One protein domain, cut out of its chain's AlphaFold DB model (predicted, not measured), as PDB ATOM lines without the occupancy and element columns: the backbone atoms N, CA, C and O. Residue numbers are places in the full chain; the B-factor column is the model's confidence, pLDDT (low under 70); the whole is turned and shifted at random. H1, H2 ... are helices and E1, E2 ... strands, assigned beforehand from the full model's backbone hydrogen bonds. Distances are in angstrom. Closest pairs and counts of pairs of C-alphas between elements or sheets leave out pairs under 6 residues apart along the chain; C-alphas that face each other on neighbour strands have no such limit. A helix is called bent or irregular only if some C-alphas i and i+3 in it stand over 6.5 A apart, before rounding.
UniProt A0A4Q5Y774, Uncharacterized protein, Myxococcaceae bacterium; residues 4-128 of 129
ATOM      1  N   THR A   4      98.207  86.831  48.570       95.88
ATOM      2  CA  THR A   4      99.155  86.443  49.625       95.88
ATOM      3  C   THR A   4      99.057  87.337  50.856       95.88
ATOM      4  O   THR A   4      98.537  88.449  50.778       95.88
ATOM      5  N   ILE A   5      99.577  86.867  51.990       95.19
ATOM      6  CA  ILE A   5      99.695  87.642  53.227       95.19
ATOM      7  C   ILE A   5     101.103  87.480  53.811       95.19
ATOM      8  O   ILE A   5     101.578  86.361  53.996       95.19
ATOM      9  N   LEU A   6     101.780  88.601  54.061       93.56
ATOM     10  CA  LEU A   6     103.216  88.653  54.365       93.56
ATOM     11  C   LEU A   6     103.468  89.148  55.789       93.56
ATOM     12  O   LEU A   6     102.774  90.048  56.270       93.56
ATOM     13  N   SER A   7     104.463  88.563  56.459       92.19
ATOM     14  CA  SER A   7     104.808  88.901  57.843       92.19
ATOM     15  C   SER A   7     105.562  90.224  57.928       92.19
ATOM     16  O   SER A   7     106.540  90.433  57.212       92.19
ATOM     17  N   TYR A   8     105.120  91.095  58.834       93.25
ATOM     18  CA  TYR A   8     105.764  92.365  59.193       93.25
ATOM     19  C   TYR A   8     106.198  92.362  60.672       93.25
ATOM     20  O   TYR A   8     106.237  93.393  61.344       93.25
ATOM     21  N   GLY A   9     106.509  91.173  61.199       92.12
ATOM     22  CA  GLY A   9     107.045  90.991  62.545       92.12
ATOM     23  C   GLY A   9     106.004  91.128  63.656       92.12
ATOM     24  O   GLY A   9     104.839  90.760  63.497       92.12
ATOM     25  N   HIS A  10     106.447  91.622  64.813       93.62
ATOM     26  CA  HIS A  10     105.615  91.729  66.013       93.62
ATOM     27  C   HIS A  10     104.817  93.036  66.060       93.62
ATOM     28  O   HIS A  10     105.349  94.119  65.798       93.62
ATOM     29  N   PHE A  11     103.540  92.925  66.420       94.62
ATOM     30  CA  PHE A  11     102.570  94.017  66.385       94.62
ATOM     31  C   PHE A  11     102.931  95.164  67.338       94.62
ATOM     32  O   PHE A  11     102.922  96.328  66.943       94.62
ATOM     33  N   ASP A  12     103.294  94.833  68.576       92.62
ATOM     34  CA  ASP A  12     103.642  95.775  69.647       92.62
ATOM     35  C   ASP A  12     104.843  96.672  69.308       92.62
ATOM     36  O   ASP A  12     104.923  97.812  69.767       92.62
ATOM     37  N   ARG A  13     105.755  96.170  68.477       92.06
ATOM     38  CA  ARG A  13     106.980  96.868  68.072       92.06
ATOM     39  C   ARG A  13     106.809  97.688  66.804       92.06
ATOM     40  O   ARG A  13     107.400  98.759  66.693       92.06
ATOM     41  N   ASN A  14     106.037  97.178  65.848       94.50
ATOM     42  CA  ASN A  14     106.074  97.677  64.475       94.50
ATOM     43  C   ASN A  14     104.820  98.456  64.070       94.50
ATOM     44  O   ASN A  14     104.924  99.402  63.293       94.50
ATOM     45  N   PHE A  15     103.641  98.127  64.609       95.94
ATOM     46  CA  PHE A  15     102.381  98.667  64.086       95.94
ATOM     47  C   PHE A  15     102.271 100.192  64.208       95.94
ATOM     48  O   PHE A  15     101.798 100.855  63.290       95.94
ATOM     49  N   ARG A  16     102.778 100.777  65.303       94.06
ATOM     50  CA  ARG A  16     102.759 102.236  65.522       94.06
ATOM     51  C   ARG A  16     103.535 103.022  64.455       94.06
ATOM     52  O   ARG A  16     103.252 104.198  64.249       94.06
ATOM     53  N   HIS A  17     104.514 102.387  63.819       92.38
ATOM     54  CA  HIS A  17     105.388 102.997  62.817       92.38
ATOM     55  C   HIS A  17     105.071 102.518  61.395       92.38
ATOM     56  O   HIS A  17     105.773 102.887  60.458       92.38
ATOM     57  N   LEU A  18     104.029 101.697  61.233       94.50
ATOM     58  CA  LEU A  18     103.648 101.140  59.946       94.50
ATOM     59  C   LEU A  18     103.063 102.230  59.041       94.50
ATOM     60  O   LEU A  18     102.118 102.932  59.401       94.50
ATOM     61  N   THR A  19     103.604 102.319  57.834       94.31
ATOM     62  CA  THR A  19     103.148 103.201  56.757       94.31
ATOM     63  C   THR A  19     102.983 102.397  55.469       94.31
ATOM     64  O   THR A  19     103.369 101.229  55.400       94.31
ATOM     65  N   ALA A  20     102.410 103.015  54.434       90.88
ATOM     66  CA  ALA A  20     102.290 102.389  53.117       90.88
ATOM     67  C   ALA A  20     103.660 102.078  52.480       90.88
ATOM     68  O   ALA A  20     103.772 101.133  51.704       90.88
ATOM     69  N   GLU A  21     104.687 102.851  52.842       90.69
ATOM     70  CA  GLU A  21     106.052 102.768  52.311       90.69
ATOM     71  C   GLU A  21     106.969 101.881  53.162       90.69
ATOM     72  O   GLU A  21     108.144 101.718  52.851       90.69
ATOM     73  N   THR A  22     106.462 101.308  54.257       91.62
ATOM     74  CA  THR A  22     107.271 100.470  55.142       91.62
ATOM     75  C   THR A  22     107.721  99.206  54.412       91.62
ATOM     76  O   THR A  22     106.899  98.374  54.032       91.62
ATOM     77  N   THR A  23     109.037  99.045  54.279       90.25
ATOM     78  CA  THR A  23     109.695  97.869  53.686       90.25
ATOM     79  C   THR A  23     110.545  97.092  54.689       90.25
ATOM     80  O   THR A  23     111.085  96.046  54.346       90.25
ATOM     81  N   THR A  24     110.650  97.559  55.935       93.06
ATOM     82  CA  THR A  24     111.409  96.899  57.003       93.06
ATOM     83  C   THR A  24     110.580  96.771  58.281       93.06
ATOM     84  O   THR A  24     109.581  97.467  58.479       93.06
ATOM     85  N   TYR A  25     110.968  95.848  59.156       93.12
ATOM     86  CA  TYR A  25     110.387  95.674  60.485       93.12
ATOM     87  C   TYR A  25     111.465  95.281  61.495       93.12
ATOM     88  O   TYR A  25     112.515  94.755  61.137       93.12
ATOM     89  N   ARG A  26     111.208  95.508  62.783       91.75
ATOM     90  CA  ARG A  26     112.056  95.021  63.876       91.75
ATOM     91  C   ARG A  26     111.596  93.648  64.337       91.75
ATOM     92  O   ARG A  26     110.419  93.461  64.667       91.75
ATOM     93  N   ASP A  27     112.524  92.703  64.380       88.75
ATOM     94  CA  ASP A  27     112.281  91.366  64.909       88.75
ATOM     95  C   ASP A  27     112.213  91.349  66.452       88.75
ATOM     96  O   ASP A  27     112.229  92.386  67.129       88.75
ATOM     97  N   LYS A  28     112.091  90.146  67.025       84.25
ATOM     98  CA  LYS A  28     112.008  89.934  68.478       84.25
ATOM     99  C   LYS A  28     113.243  90.442  69.238       84.25
ATOM    100  O   LYS A  28     113.106  90.886  70.379       84.25
ATOM    101  N   ASP A  29     114.406  90.427  68.592       88.19
ATOM    102  CA  ASP A  29     115.692  90.843  69.153       88.19
ATOM    103  C   ASP A  29     115.933  92.350  68.931       88.19
ATOM    104  O   ASP A  29     116.927  92.911  69.386       88.19
ATOM    105  N   GLY A  30     114.983  93.037  68.282       86.44
ATOM    106  CA  GLY A  30     115.057  94.462  67.966       86.44
ATOM    107  C   GLY A  30     115.905  94.768  66.734       86.44
ATOM    108  O   GLY A  30     116.150  95.942  66.458       86.44
ATOM    109  N   ILE A  31     116.329  93.742  65.995       91.69
ATOM    110  CA  ILE A  31     117.125  93.881  64.779       91.69
ATOM    111  C   ILE A  31     116.187  94.222  63.626       91.69
ATOM    112  O   ILE A  31     115.119  93.627  63.470       91.69
ATOM    113  N   GLU A  32     116.587  95.191  62.810       93.62
ATOM    114  CA  GLU A  32     115.859  95.543  61.598       93.62
ATOM    115  C   GLU A  32     116.029  94.456  60.525       93.62
ATOM    116  O   GLU A  32     117.133  93.968  60.267       93.62
ATOM    117  N   LYS A  33     114.913  94.045  59.929       93.06
ATOM    118  CA  LYS A  33     114.802  93.028  58.886       93.06
ATOM    119  C   LYS A  33     114.007  93.590  57.721       93.06
ATOM    120  O   LYS A  33     113.046  94.330  57.926       93.06
ATOM    121  N   GLU A  34     114.371  93.190  56.512       92.00
ATOM    122  CA  GLU A  34     113.546  93.456  55.338       92.00
ATOM    123  C   GLU A  34     112.230  92.684  55.441       92.00
ATOM    124  O   GLU A  34     112.185  91.516  55.851       92.00
ATOM    125  N   ALA A  35     111.140  93.365  55.104       86.31
ATOM    126  CA  ALA A  35     109.843  92.742  54.964       86.31
ATOM    127  C   ALA A  35     109.883  91.757  53.797       86.31
ATOM    128  O   ALA A  35     110.529  91.988  52.777       86.31
ATOM    129  N   GLN A  36     109.163  90.651  53.946       83.75
ATOM    130  CA  GLN A  36     109.074  89.677  52.874       83.75
ATOM    131  C   GLN A  36     108.389  90.305  51.656       83.75
ATOM    132  O   GLN A  36     107.366  90.979  51.798       83.75
ATOM    133  N   GLU A  37     108.919  90.040  50.466       82.44
ATOM    134  CA  GLU A  37     108.277  90.406  49.208       82.44
ATOM    135  C   GLU A  37     107.415  89.259  48.669       82.44
ATOM    136  O   GLU A  37     107.684  88.072  48.882       82.44
ATOM    137  N   ALA A  38     106.343  89.620  47.962       82.94
ATOM    138  CA  ALA A  38     105.537  88.649  47.239       82.94
ATOM    139  C   ALA A  38     106.336  88.089  46.053       82.94
ATOM    140  O   ALA A  38     107.006  88.837  45.347       82.94
ATOM    141  N   THR A  39     106.208  86.790  45.788       83.06
ATOM    142  CA  THR A  39     106.782  86.198  44.572       83.06
ATOM    143  C   THR A  39     105.999  86.625  43.326       83.06
ATOM    144  O   THR A  39     104.837  87.028  43.416       83.06
ATOM    145  N   GLU A  40     106.598  86.456  42.145       80.69
ATOM    146  CA  GLU A  40     105.977  86.774  40.845       80.69
ATOM    147  C   GLU A  40     104.672  86.006  40.565       80.69
ATOM    148  O   GLU A  40     103.901  86.382  39.689       80.69
ATOM    149  N   LYS A  41     104.388  84.938  41.323       83.38
ATOM    150  CA  LYS A  41     103.157  84.143  41.193       83.38
ATOM    151  C   LYS A  41     101.908  84.854  41.723       83.38
ATOM    152  O   LYS A  41     100.805  84.348  41.532       83.38
ATOM    153  N   VAL A  42     102.067  85.964  42.442       91.50
ATOM    154  CA  VAL A  42     100.960  86.726  43.031       91.50
ATOM    155  C   VAL A  42     100.463  87.755  42.018       91.50
ATOM    156  O   VAL A  42     101.089  88.795  41.828       91.50
ATOM    157  N   ASP A  43      99.315  87.470  41.403       92.56
ATOM    158  CA  ASP A  43      98.598  88.368  40.481       92.56
ATOM    159  C   ASP A  43      97.393  89.077  41.137       92.56
ATOM    160  O   ASP A  43      96.718  89.898  40.514       92.56
ATOM    161  N   GLY A  44      97.121  88.766  42.407       94.81
ATOM    162  CA  GLY A  44      96.062  89.352  43.214       94.81
ATOM    163  C   GLY A  44      96.572  90.362  44.240       94.81
ATOM    164  O   GLY A  44      97.589  91.026  44.070       94.81
ATOM    165  N   LEU A  45      95.811  90.478  45.328       95.94
ATOM    166  CA  LEU A  45      96.114  91.389  46.431       95.94
ATOM    167  C   LEU A  45      97.196  90.862  47.380       95.94
ATOM    168  O   LEU A  45      97.216  89.674  47.724       95.94
ATOM    169  N   LYS A  46      98.015  91.789  47.873       95.44
ATOM    170  CA  LYS A  46      99.065  91.584  48.871       95.44
ATOM    171  C   LYS A  46      98.615  92.149  50.212       95.44
ATOM    172  O   LYS A  46      98.486  93.359  50.399       95.44
ATOM    173  N   PHE A  47      98.382  91.258  51.161       96.25
ATOM    174  CA  PHE A  47      98.044  91.599  52.534       96.25
ATOM    175  C   PHE A  47      99.297  91.584  53.411       96.25
ATOM    176  O   PHE A  47     100.286  90.914  53.109       96.25
ATOM    177  N   ARG A  48      99.246  92.289  54.537       95.69
ATOM    178  CA  ARG A  48     100.306  92.274  55.552       95.69
ATOM    179  C   ARG A  48      99.728  91.885  56.898       95.69
ATOM    180  O   ARG A  48      98.644  92.353  57.261       95.69
ATOM    181  N   TYR A  49     100.461  91.068  57.643       95.62
ATOM    182  CA  TYR A  49     100.096  90.663  58.993       95.62
ATOM    183  C   TYR A  49     101.237  90.865  59.984       95.62
ATOM    184  O   TYR A  49     102.407  90.924  59.612       95.62
ATOM    185  N   MET A  50     100.883  90.951  61.260       94.88
ATOM    186  CA  MET A  50     101.821  90.969  62.375       94.88
ATOM    187  C   MET A  50     101.391  89.959  63.437       94.88
ATOM    188  O   MET A  50     100.206  89.649  63.578       94.88
ATOM    189  N   GLN A  51     102.361  89.446  64.186       93.81
ATOM    190  CA  GLN A  51     102.127  88.568  65.328       93.81
ATOM    191  C   GLN A  51     101.882  89.404  66.588       93.81
ATOM    192  O   GLN A  51     102.699  90.259  66.934       93.81
ATOM    193  N   CYS A  52     100.776  89.154  67.286       90.56
ATOM    194  CA  CYS A  52     100.434  89.834  68.535       90.56
ATOM    195  C   CYS A  52     101.026  89.108  69.747       90.56
ATOM    196  O   CYS A  52     101.974  89.590  70.365       90.56
ATOM    197  N   ARG A  53     100.460  87.952  70.101       85.38
ATOM    198  CA  ARG A  53     100.872  87.120  71.238       85.38
ATOM    199  C   ARG A  53     100.731  85.659  70.849       85.38
ATOM    200  O   ARG A  53      99.700  85.290  70.304       85.38
ATOM    201  N   TYR A  54     101.726  84.834  71.174       83.00
ATOM    202  CA  TYR A  54     101.705  83.399  70.864       83.00
ATOM    203  C   TYR A  54     101.296  83.155  69.400       83.00
ATOM    204  O   TYR A  54     101.955  83.675  68.505       83.00
ATOM    205  N   ASP A  55     100.191  82.452  69.158       85.50
ATOM    206  CA  ASP A  55      99.697  82.108  67.822       85.50
ATOM    207  C   ASP A  55      98.602  83.061  67.304       85.50
ATOM    208  O   ASP A  55      97.879  82.743  66.359       85.50
ATOM    209  N   GLU A  56      98.456  84.242  67.910       92.56
ATOM    210  CA  GLU A  56      97.532  85.273  67.441       92.56
ATOM    211  C   GLU A  56      98.194  86.169  66.395       92.56
ATOM    212  O   GLU A  56      99.188  86.858  66.654       92.56
ATOM    213  N   PHE A  57      97.579  86.210  65.217       94.75
ATOM    214  CA  PHE A  57      98.026  87.011  64.087       94.75
ATOM    215  C   PHE A  57      96.938  87.991  63.684       94.75
ATOM    216  O   PHE A  57      95.757  87.643  63.642       94.75
ATOM    217  N   VAL A  58      97.334  89.214  63.349       97.06
ATOM    218  CA  VAL A  58      96.408  90.250  62.897       97.06
ATOM    219  C   VAL A  58      96.830  90.800  61.546       97.06
ATOM    220  O   VAL A  58      98.008  91.061  61.312       97.06
ATOM    221  N   ALA A  59      95.868  91.005  60.655       97.56
ATOM    222  CA  ALA A  59      96.075  91.781  59.448       97.56
ATOM    223  C   ALA A  59      96.159  93.266  59.792       97.56
ATOM    224  O   ALA A  59      95.361  93.788  60.574       97.56
ATOM    225  N   VAL A  60      97.117  93.939  59.165       97.56
ATOM    226  CA  VAL A  60      97.457  95.340  59.442       97.56
ATOM    227  C   VAL A  60      97.430  96.218  58.197       97.56
ATOM    228  O   VAL A  60      97.336  97.435  58.326       97.56
ATOM    229  N   ALA A  61      97.494  95.634  56.997       97.56
ATOM    230  CA  ALA A  61      97.395  96.376  55.744       97.56
ATOM    231  C   ALA A  61      96.992  95.483  54.562       97.56
ATOM    232  O   ALA A  61      97.135  94.257  54.606       97.56
ATOM    233  N   VAL A  62      96.552  96.129  53.486       97.25
ATOM    234  CA  VAL A  62      96.382  95.549  52.150       97.25
ATOM    235  C   VAL A  62      96.869  96.556  51.113       97.25
ATOM    236  O   VAL A  62      96.462  97.712  51.159       97.25
ATOM    237  N   GLU A  63      97.743  96.136  50.199       94.25
ATOM    238  CA  GLU A  63      98.414  97.030  49.238       94.25
ATOM    239  C   GLU A  63      99.047  98.256  49.925       94.25
ATOM    240  O   GLU A  63      99.894  98.115  50.803       94.25
ATOM    241  N   ASP A  64      98.640  99.466  49.565       94.19
ATOM    242  CA  ASP A  64      99.046 100.747  50.147       94.19
ATOM    243  C   ASP A  64      98.144 101.197  51.315       94.19
ATOM    244  O   ASP A  64      98.395 102.215  51.961       94.19
ATOM    245  N   VAL A  65      97.101 100.432  51.645       96.88
ATOM    246  CA  VAL A  65      96.123 100.779  52.681       96.88
ATOM    247  C   VAL A  65      96.524 100.177  54.024       96.88
ATOM    248  O   VAL A  65      96.272  99.003  54.304       96.88
ATOM    249  N   VAL A  66      97.097 101.003  54.899       97.56
ATOM    250  CA  VAL A  66      97.338 100.653  56.309       97.56
ATOM    251  C   VAL A  66      96.041 100.765  57.109       97.56
ATOM    252  O   VAL A  66      95.318 101.757  57.001       97.56
ATOM    253  N   LEU A  67      95.732  99.754  57.918       97.81
ATOM    254  CA  LEU A  67      94.541  99.720  58.764       97.81
ATOM    255  C   LEU A  67      94.756 100.531  60.043       97.81
ATOM    256  O   LEU A  67      95.844 100.549  60.611       97.81
ATOM    257  N   ARG A  68      93.691 101.167  60.533       95.94
ATOM    258  CA  ARG A  68      93.670 101.785  61.865       95.94
ATOM    259  C   ARG A  68      93.340 100.749  62.941       95.94
ATOM    260  O   ARG A  68      93.963 100.744  63.998       95.94
ATOM    261  N   ALA A  69      92.353  99.902  62.667       97.62
ATOM    262  CA  ALA A  69      91.934  98.785  63.497       97.62
ATOM    263  C   ALA A  69      92.409  97.473  62.843       97.62
ATOM    264  O   ALA A  69      91.900  97.110  61.775       97.62
ATOM    265  N   PRO A  70      93.396  96.777  63.433       97.44
ATOM    266  CA  PRO A  70      93.884  95.514  62.897       97.44
ATOM    267  C   PRO A  70      92.816  94.421  63.024       97.44
ATOM    268  O   PRO A  70      91.986  94.442  63.933       97.44
ATOM    269  N   VAL A  71      92.839  93.453  62.111       97.88
ATOM    270  CA  VAL A  71      91.827  92.388  62.023       97.88
ATOM    271  C   VAL A  71      92.428  91.065  62.471       97.88
ATOM    272  O   VAL A  71      93.421  90.631  61.895       97.88
ATOM    273  N   LEU A  72      91.818  90.394  63.451       97.00
ATOM    274  CA  LEU A  72      92.242  89.056  63.870       97.00
ATOM    275  C   LEU A  72      92.117  88.061  62.711       97.00
ATOM    276  O   LEU A  72      91.073  87.954  62.065       97.00
ATOM    277  N   LEU A  73      93.190  87.322  62.448       96.31
ATOM    278  CA  LEU A  73      93.234  86.375  61.350       96.31
ATOM    279  C   LEU A  73      92.748  84.989  61.769       96.31
ATOM    280  O   LEU A  73      93.192  84.425  62.765       96.31
ATOM    281  N   ILE A  74      91.875  84.411  60.944       95.62
ATOM    282  CA  ILE A  74      91.314  83.073  61.120       95.62
ATOM    283  C   ILE A  74      91.707  82.249  59.884       95.62
ATOM    284  O   ILE A  74      91.150  82.496  58.812       95.62
ATOM    285  N   PRO A  75      92.645  81.282  59.981       93.56
ATOM    286  CA  PRO A  75      93.204  80.594  58.811       93.56
ATOM    287  C   PRO A  75      92.156  79.987  57.876       93.56
ATOM    288  O   PRO A  75      92.198  80.196  56.666       93.56
ATOM    289  N   VAL A  76      91.172  79.282  58.444       94.50
ATOM    290  CA  VAL A  76      90.097  78.610  57.691       94.50
ATOM    291  C   VAL A  76      89.293  79.592  56.838       94.50
ATOM    292  O   VAL A  76      88.775  79.217  55.793       94.50
ATOM    293  N   ARG A  77      89.205  80.856  57.261       96.19
ATOM    294  CA  ARG A  77      88.402  81.879  56.593       96.19
ATOM    295  C   ARG A  77      89.218  82.825  55.714       96.19
ATOM    296  O   ARG A  77      88.672  83.349  54.750       96.19
ATOM    297  N   HIS A  78      90.475  83.089  56.075       96.25
ATOM    298  CA  HIS A  78      91.284  84.155  55.472       96.25
ATOM    299  C   HIS A  78      92.448  83.650  54.616       96.25
ATOM    300  O   HIS A  78      93.009  84.445  53.869       96.25
ATOM    301  N   THR A  79      92.832  82.371  54.709       93.69
ATOM    302  CA  THR A  79      93.973  81.812  53.956       93.69
ATOM    303  C   THR A  79      93.729  80.393  53.437       93.69
ATOM    304  O   THR A  79      94.668  79.608  53.310       93.69
ATOM    305  N   ASP A  80      92.478  80.029  53.142       93.19
ATOM    306  CA  ASP A  80      92.084  78.675  52.712       93.19
ATOM    307  C   ASP A  80      92.563  77.567  53.684       93.19
ATOM    308  O   ASP A  80      92.872  76.449  53.275       93.19
ATOM    309  N   GLY A  81      92.705  77.884  54.977       91.50
ATOM    310  CA  GLY A  81      93.203  76.963  56.005       91.50
ATOM    311  C   GLY A  81      94.727  76.785  56.058       91.50
ATOM    312  O   GLY A  81      95.207  76.007  56.877       91.50
ATOM    313  N   LYS A  82      95.509  77.502  55.242       87.19
ATOM    314  CA  LYS A  82      96.965  77.285  55.088       87.19
ATOM    315  C   LYS A  82      97.838  77.921  56.182       87.19
ATOM    316  O   LYS A  82      99.058  77.782  56.141       87.19
ATOM    317  N   GLY A  83      97.248  78.618  57.153       88.31
ATOM    318  CA  GLY A  83      97.992  79.338  58.198       88.31
ATOM    319  C   GLY A  83      98.602  80.644  57.681       88.31
ATOM    320  O   GLY A  83      98.046  81.222  56.751       88.31
ATOM    321  N   PHE A  84      99.701  81.120  58.293       81.12
ATOM    322  CA  PHE A  84     100.330  82.423  57.970       81.12
ATOM    323  C   PHE A  84     101.865  82.400  57.865       81.12
ATOM    324  O   PHE A  84     102.434  83.211  57.145       81.12
ATOM    325  N   MET A  85     102.542  81.462  58.538       71.50
ATOM    326  CA  MET A  85     104.007  81.481  58.709       71.50
ATOM    327  C   MET A  85     104.820  81.278  57.421       71.50
ATOM    328  O   MET A  85     106.008  81.580  57.401       71.50
ATOM    329  N   SER A  86     104.206  80.769  56.355       72.25
ATOM    330  CA  SER A  86     104.864  80.428  55.087       72.25
ATOM    331  C   SER A  86     104.457  81.336  53.921       72.25
ATOM    332  O   SER A  86     104.605  80.930  52.772       72.25
ATOM    333  N   ALA A  87     103.952  82.547  54.200       75.75
ATOM    334  CA  ALA A  87     103.429  83.472  53.187       75.75
ATOM    335  C   ALA A  87     102.435  82.771  52.240       75.75
ATOM    336  O   ALA A  87     102.709  82.575  51.052       75.75
ATOM    337  N   PRO A  88     101.292  82.308  52.774       84.00
ATOM    338  CA  PRO A  88     100.395  81.429  52.042       84.00
ATOM    339  C   PRO A  88      99.858  82.119  50.788       84.00
ATOM    340  O   PRO A  88      99.569  83.317  50.784       84.00
ATOM    341  N   TYR A  89      99.658  81.321  49.744       92.31
ATOM    342  CA  TYR A  89      98.884  81.714  48.574       92.31
ATOM    343  C   TYR A  89      97.435  81.266  48.749       92.31
ATOM    344  O   TYR A  89      97.196  80.100  49.079       92.31
ATOM    345  N   PHE A  90      96.468  82.147  48.515       94.25
ATOM    346  CA  PHE A  90      95.045  81.838  48.693       94.25
ATOM    347  C   PHE A  90      94.161  82.491  47.631       94.25
ATOM    348  O   PHE A  90      94.578  83.416  46.930       94.25
ATOM    349  N   GLY A  91      92.955  81.949  47.475       94.94
ATOM    350  CA  GLY A  91      92.014  82.357  46.436       94.94
ATOM    351  C   GLY A  91      91.158  83.574  46.789       94.94
ATOM    352  O   GLY A  91      91.151  84.077  47.915       94.94
ATOM    353  N   ASP A  92      90.377  84.004  45.796       96.25
ATOM    354  CA  ASP A  92      89.497  85.176  45.871       96.25
ATOM    355  C   ASP A  92      88.527  85.131  47.061       96.25
ATOM    356  O   ASP A  92      88.227  86.163  47.646       96.25
ATOM    357  N   GLU A  93      88.005  83.957  47.431       95.69
ATOM    358  CA  GLU A  93      87.010  83.835  48.508       95.69
ATOM    359  C   GLU A  93      87.577  84.235  49.873       95.69
ATOM    360  O   GLU A  93      87.027  85.114  50.538       95.69
ATOM    361  N   SER A  94      88.728  83.671  50.238       96.56
ATOM    362  CA  SER A  94      89.462  84.045  51.448       96.56
ATOM    363  C   SER A  94      89.866  85.524  51.445       96.56
ATOM    364  O   SER A  94      89.699  86.219  52.449       96.56
ATOM    365  N   ALA A  95      90.326  86.042  50.300       97.25
ATOM    366  CA  ALA A  95      90.688  87.453  50.156       97.25
ATOM    367  C   ALA A  95      89.484  88.395  50.329       97.25
ATOM    368  O   ALA A  95      89.593  89.433  50.985       97.25
ATOM    369  N   MET A  96      88.321  88.031  49.778       97.38
ATOM    370  CA  MET A  96      87.079  88.785  49.948       97.38
ATOM    371  C   MET A  96      86.616  88.783  51.405       97.38
ATOM    372  O   MET A  96      86.252  89.843  51.913       97.38
ATOM    373  N   HIS A  97      86.656  87.637  52.096       98.19
ATOM    374  CA  HIS A  97      86.308  87.570  53.519       98.19
ATOM    375  C   HIS A  97      87.191  88.485  54.366       98.19
ATOM    376  O   HIS A  97      86.672  89.251  55.179       98.19
ATOM    377  N   LEU A  98      88.504  88.462  54.131       98.06
ATOM    378  CA  LEU A  98      89.433  89.326  54.848       98.06
ATOM    379  C   LEU A  98      89.164  90.814  54.568       98.06
ATOM    380  O   LEU A  98      89.120  91.614  55.501       98.06
ATOM    381  N   LEU A  99      88.918  91.203  53.313       98.06
ATOM    382  CA  LEU A  99      88.564  92.589  52.979       98.06
ATOM    383  C   LEU A  99      87.253  93.046  53.622       98.06
ATOM    384  O   LEU A  99      87.158  94.196  54.053       98.06
ATOM    385  N   VAL A 100      86.240  92.181  53.687       98.12
ATOM    386  CA  VAL A 100      84.967  92.499  54.352       98.12
ATOM    387  C   VAL A 100      85.203  92.808  55.827       98.12
ATOM    388  O   VAL A 100      84.713  93.827  56.314       98.12
ATOM    389  N   ASP A 101      86.012  92.008  56.517       98.44
ATOM    390  CA  ASP A 101      86.365  92.276  57.912       98.44
ATOM    391  C   ASP A 101      87.142  93.577  58.079       98.44
ATOM    392  O   ASP A 101      86.849  94.361  58.982       98.44
ATOM    393  N   MET A 102      88.095  93.846  57.182       98.50
ATOM    394  CA  MET A 102      88.830  95.111  57.179       98.50
ATOM    395  C   MET A 102      87.886  96.301  57.028       98.50
ATOM    396  O   MET A 102      88.045  97.282  57.751       98.50
ATOM    397  N   ILE A 103      86.886  96.213  56.144       98.25
ATOM    398  CA  ILE A 103      85.867  97.255  55.946       98.25
ATOM    399  C   ILE A 103      85.027  97.456  57.207       98.25
ATOM    400  O   ILE A 103      84.745  98.596  57.572       98.25
ATOM    401  N   VAL A 104      84.605  96.369  57.855       98.12
ATOM    402  CA  VAL A 104      83.790  96.434  59.077       98.12
ATOM    403  C   VAL A 104      84.581  97.064  60.223       98.12
ATOM    404  O   VAL A 104      84.049  97.920  60.926       98.12
ATOM    405  N   ALA A 105      85.854  96.696  60.383       98.25
ATOM    406  CA  ALA A 105      86.720  97.229  61.432       98.25
ATOM    407  C   ALA A 105      87.225  98.658  61.146       98.25
ATOM    408  O   ALA A 105      87.511  99.404  62.079       98.25
ATOM    409  N   ASN A 106      87.328  99.054  59.872       98.00
ATOM    410  CA  ASN A 106      87.897 100.332  59.424       98.00
ATOM    411  C   ASN A 106      86.902 101.078  58.530       98.00
ATOM    412  O   ASN A 106      87.140 101.298  57.337       98.00
ATOM    413  N   VAL A 107      85.760 101.459  59.105       97.12
ATOM    414  CA  VAL A 107      84.661 102.117  58.380       97.12
ATOM    415  C   VAL A 107      85.096 103.395  57.663       97.12
ATOM    416  O   VAL A 107      84.568 103.710  56.599       97.12
ATOM    417  N   GLU A 108      86.104 104.096  58.180       97.06
ATOM    418  CA  GLU A 108      86.666 105.300  57.570       97.06
ATOM    419  C   GLU A 108      87.453 105.016  56.281       97.06
ATOM    420  O   GLU A 108      87.732 105.929  55.509       97.06
ATOM    421  N   LYS A 109      87.804 103.750  56.026       96.94
ATOM    422  CA  LYS A 109      88.488 103.270  54.813       96.94
ATOM    423  C   LYS A 109      87.572 102.445  53.911       96.94
ATOM    424  O   LYS A 109      88.036 101.869  52.925       96.94
ATOM    425  N   ARG A 110      86.268 102.399  54.203       96.12
ATOM    426  CA  ARG A 110      85.284 101.595  53.464       96.12
ATOM    427  C   ARG A 110      85.326 101.840  51.958       96.12
ATOM    428  O   ARG A 110      85.232 100.881  51.199       96.12
ATOM    429  N   ASP A 111      85.502 103.083  51.520       97.19
ATOM    430  CA  ASP A 111      85.495 103.403  50.090       97.19
ATOM    431  C   ASP A 111      86.703 102.826  49.351       97.19
ATOM    432  O   ASP A 111      86.542 102.247  48.274       97.19
ATOM    433  N   VAL A 112      87.905 102.957  49.922       97.31
ATOM    434  CA  VAL A 112      89.133 102.433  49.305       97.31
ATOM    435  C   VAL A 112      89.170 100.908  49.351       97.31
ATOM    436  O   VAL A 112      89.362 100.274  48.315       97.31
ATOM    437  N   LEU A 113      88.857 100.307  50.499       97.75
ATOM    438  CA  LEU A 113      88.791  98.852  50.646       97.75
ATOM    439  C   LEU A 113      87.668  98.247  49.786       97.75
ATOM    440  O   LEU A 113      87.833  97.197  49.167       97.75
ATOM    441  N   GLY A 114      86.537  98.945  49.668       97.12
ATOM    442  CA  GLY A 114      85.418  98.544  48.821       97.12
ATOM    443  C   GLY A 114      85.758  98.544  47.328       97.12
ATOM    444  O   GLY A 114      85.219  97.722  46.585       97.12
ATOM    445  N   ARG A 115      86.668  99.415  46.867       97.25
ATOM    446  CA  ARG A 115      87.188  99.360  45.488       97.25
ATOM    447  C   ARG A 115      88.003  98.090  45.250       97.25
ATOM    448  O   ARG A 115      87.783  97.437  44.232       97.25
ATOM    449  N   LEU A 116      88.870  97.709  46.191       97.25
ATOM    450  CA  LEU A 116      89.645  96.464  46.108       97.25
ATOM    451  C   LEU A 116      88.728  95.234  46.075       97.25
ATOM    452  O   LEU A 116      88.908  94.350  45.240       97.25
ATOM    453  N   LEU A 117      87.685  95.217  46.909       95.69
ATOM    454  CA  LEU A 117      86.705  94.128  46.931       95.69
ATOM    455  C   LEU A 117      85.972  93.990  45.587       95.69
ATOM    456  O   LEU A 117      85.825  92.887  45.059       95.69
ATOM    457  N   ARG A 118      85.541  95.114  44.999       94.75
ATOM    458  CA  ARG A 118      84.897  95.120  43.675       94.75
ATOM    459  C   ARG A 118      85.836  94.649  42.570       94.75
ATOM    460  O   ARG A 118      85.373  93.924  41.694       94.75
ATOM    461  N   LYS A 119      87.124  95.011  42.624       93.62
ATOM    462  CA  LYS A 119      88.141  94.531  41.673       93.62
ATOM    463  C   LYS A 119      88.164  93.000  41.644       93.62
ATOM    464  O   LYS A 119      88.012  92.427  40.574       93.62
ATOM    465  N   ILE A 120      88.220  92.347  42.808       93.12
ATOM    466  CA  ILE A 120      88.169  90.875  42.889       93.12
ATOM    467  C   ILE A 120      86.893  90.319  42.248       93.12
ATOM    468  O   ILE A 120      86.947  89.391  41.441       93.12
ATOM    469  N   GLY A 121      85.737  90.901  42.574       87.56
ATOM    470  CA  GLY A 121      84.452  90.441  42.048       87.56
ATOM    471  C   GLY A 121      84.302  90.578  40.528       87.56
ATOM    472  O   GLY A 121      83.603  89.765  39.920       87.56
ATOM    473  N   LEU A 122      84.929  91.583  39.912       84.88
ATOM    474  CA  LEU A 122      84.916  91.783  38.460       84.88
ATOM    475  C   LEU A 122      85.820  90.772  37.744       84.88
ATOM    476  O   LEU A 122      85.356  90.108  36.819       84.88
ATOM    477  N   GLU A 123      87.050  90.580  38.222       82.00
ATOM    478  CA  GLU A 123      88.001  89.616  37.644       82.00
ATOM    479  C   GLU A 123      87.469  88.177  37.714       82.00
ATOM    480  O   GLU A 123      87.535  87.418  36.745       82.00
ATOM    481  N   LYS A 124      86.815  87.814  38.825       77.25
ATOM    482  CA  LYS A 124      86.168  86.502  38.982       77.25
ATOM    483  C   LYS A 124      85.043  86.255  37.967       77.25
ATOM    484  O   LYS A 124      84.762  85.101  37.641       77.25
ATOM    485  N   LYS A 125      84.367  87.308  37.493       75.94
ATOM    486  CA  LYS A 125      83.339  87.202  36.441       75.94
ATOM    487  C   LYS A 125      83.963  87.088  35.052       75.94
ATOM    488  O   LYS A 125      83.458  86.309  34.255       75.94
ATOM    489  N   ALA A 126      85.045  87.818  34.787       72.25
ATOM    490  CA  ALA A 126      85.738  87.794  33.500       72.25
ATOM    491  C   ALA A 126      86.384  86.429  33.196       72.25
ATOM    492  O   ALA A 126      86.328  85.965  32.065       72.25
ATOM    493  N   GLY A 127      86.926  85.740  34.208       61.53
ATOM    494  CA  GLY A 127      87.533  84.409  34.051       61.53
ATOM    495  C   GLY A 127      86.554  83.228  33.935       61.53
ATOM    496  O   GLY A 127      86.996  82.082  33.935       61.53
ATOM    497  N   LYS A 128      85.236  83.475  33.897       58.22
ATOM    498  CA  LYS A 128      84.188  82.446  33.730       58.22
ATOM    499  C   LYS A 128      83.514  82.472  32.346       58.22
ATOM    500  O   LYS A 128      82.469  81.839  32.188       58.22
TER     501      LYS A 128
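Overview. This is residues 4 to 128 of the 129 residues of an uncharacterized protein of Myxococcaceae bacterium (UniProt A0A4Q5Y774). A strongly twisted sheet of four strands, E1, E4, E5 and E6, forms the core, with the helical hairpin H3 and H4 packed toward its E6 edge and the short helix H1 over its other face. The small hairpin E2 and E3 extends the body beyond the E1 edge, and the far part of H4 reaches away at the opposite end of the longest axis. The printed part has 125 residues with four named helices and six named strands, in the order E1 H1 E2 E3 E4 E5 E6 H2 H3 H4. The class is mixed, helices and strands; the larger sheet has the order E1 E4 E5 E6 and is mixed, while E2 and E3 form an antiparallel sheet of two. The whole is compact, with a radius of gyration of the C-alphas of 14.0 A, yet elongated in outline, with spans of 48 by 30 by 25 A.

Along the chain. In the larger sheet, E1 is residues 4 to 10, 18.4 A from first to last C-alpha, and begins at C-alpha 4 at (99.155, 86.443, 49.625). E4 is residues 46 to 51, 17.0 A; E5 is residues 57 to 62, 14.8 A; E6 is residues 65 to 72, 16.7 A, and bends by 88 degrees at residue 68. E2 is residues 24 to 26 and E3 is residues 32 to 34. H1 is residues 11 to 17, and H2 is residues 75 to 78. H3 is residues 92 to 105, 19.9 A, from C-alpha 92 at (89.497, 85.176, 45.871). H4 is residues 107 to 126, 28.7 A, with a kink of 34 degrees near residue 114, and ends at C-alpha 126 at (85.738, 87.794, 33.500). H1 and H4 are irregular: C-alphas 13 and 16 are 7.3 A apart, and C-alphas 108 and 111 are 7.8 A apart.

Arrangement. E1 and E4 are parallel neighbours at 30 degrees, with N 8 and O 49 within hydrogen-bond range at 2.8 A. E4, E5 and E6 form a meander, each strand the antiparallel neighbour of the one before. In the hairpin E4 and E5, N 50 and O 58 are 2.9 A apart; in the hairpin E5 and E6, N 59 and O 71 are 2.8 A apart. The domain has three layers, helices on both faces of this sheet: H3 and H4 on one face, H1 on the other. H3 runs along the strands at a height over the sheet of 9.2 A; the closest C-alphas of E6 and H3 are those of Ala 69 and Ala 105, 5.8 A apart. H3 and H4, a helical hairpin, touch at a shallow tilt of 15 degrees, opposite ways, closest at the C-alphas of Ile 103 and Arg 110, 5.0 A. H2 touches H3, which meets it with residues 94 to 98 alone; the C-alphas of His 78 and Ser 94 are closest, 4.4 A. H1 has a height over the sheet of 8.1 A, and its closest C-alphas to E4 are those of Phe 11 and Met 50, 5.1 A. The hairpin E2 and E3 is antiparallel, with N 25 and O 33 at 2.9 A; the closest C-alphas of E1 and E2 are those of Tyr 8 and Tyr 25, 5.8 A. E3 is apart from H3 and H4. In H3 every O i to N i+4 pair is within hydrogen-bond range; in H4 13 of 16 are, in H1 1 of 3, beside 2 of 4 O i to N i+3 pairs, and H2 is too short for an O i to N i+4 pair.

Size, cuts and confidence. The two C-alphas farthest apart are those of Asp 29 and Lys 128, 48.1 A. The printed part has no cut. The links E3 to E4, 11 residues, and H2 to H3, 13 residues, are long; residues 79 to 91, the latter link, hold no named element. The mean pLDDT of the printed part is 91.8, and residues 127 to 128 are under 70.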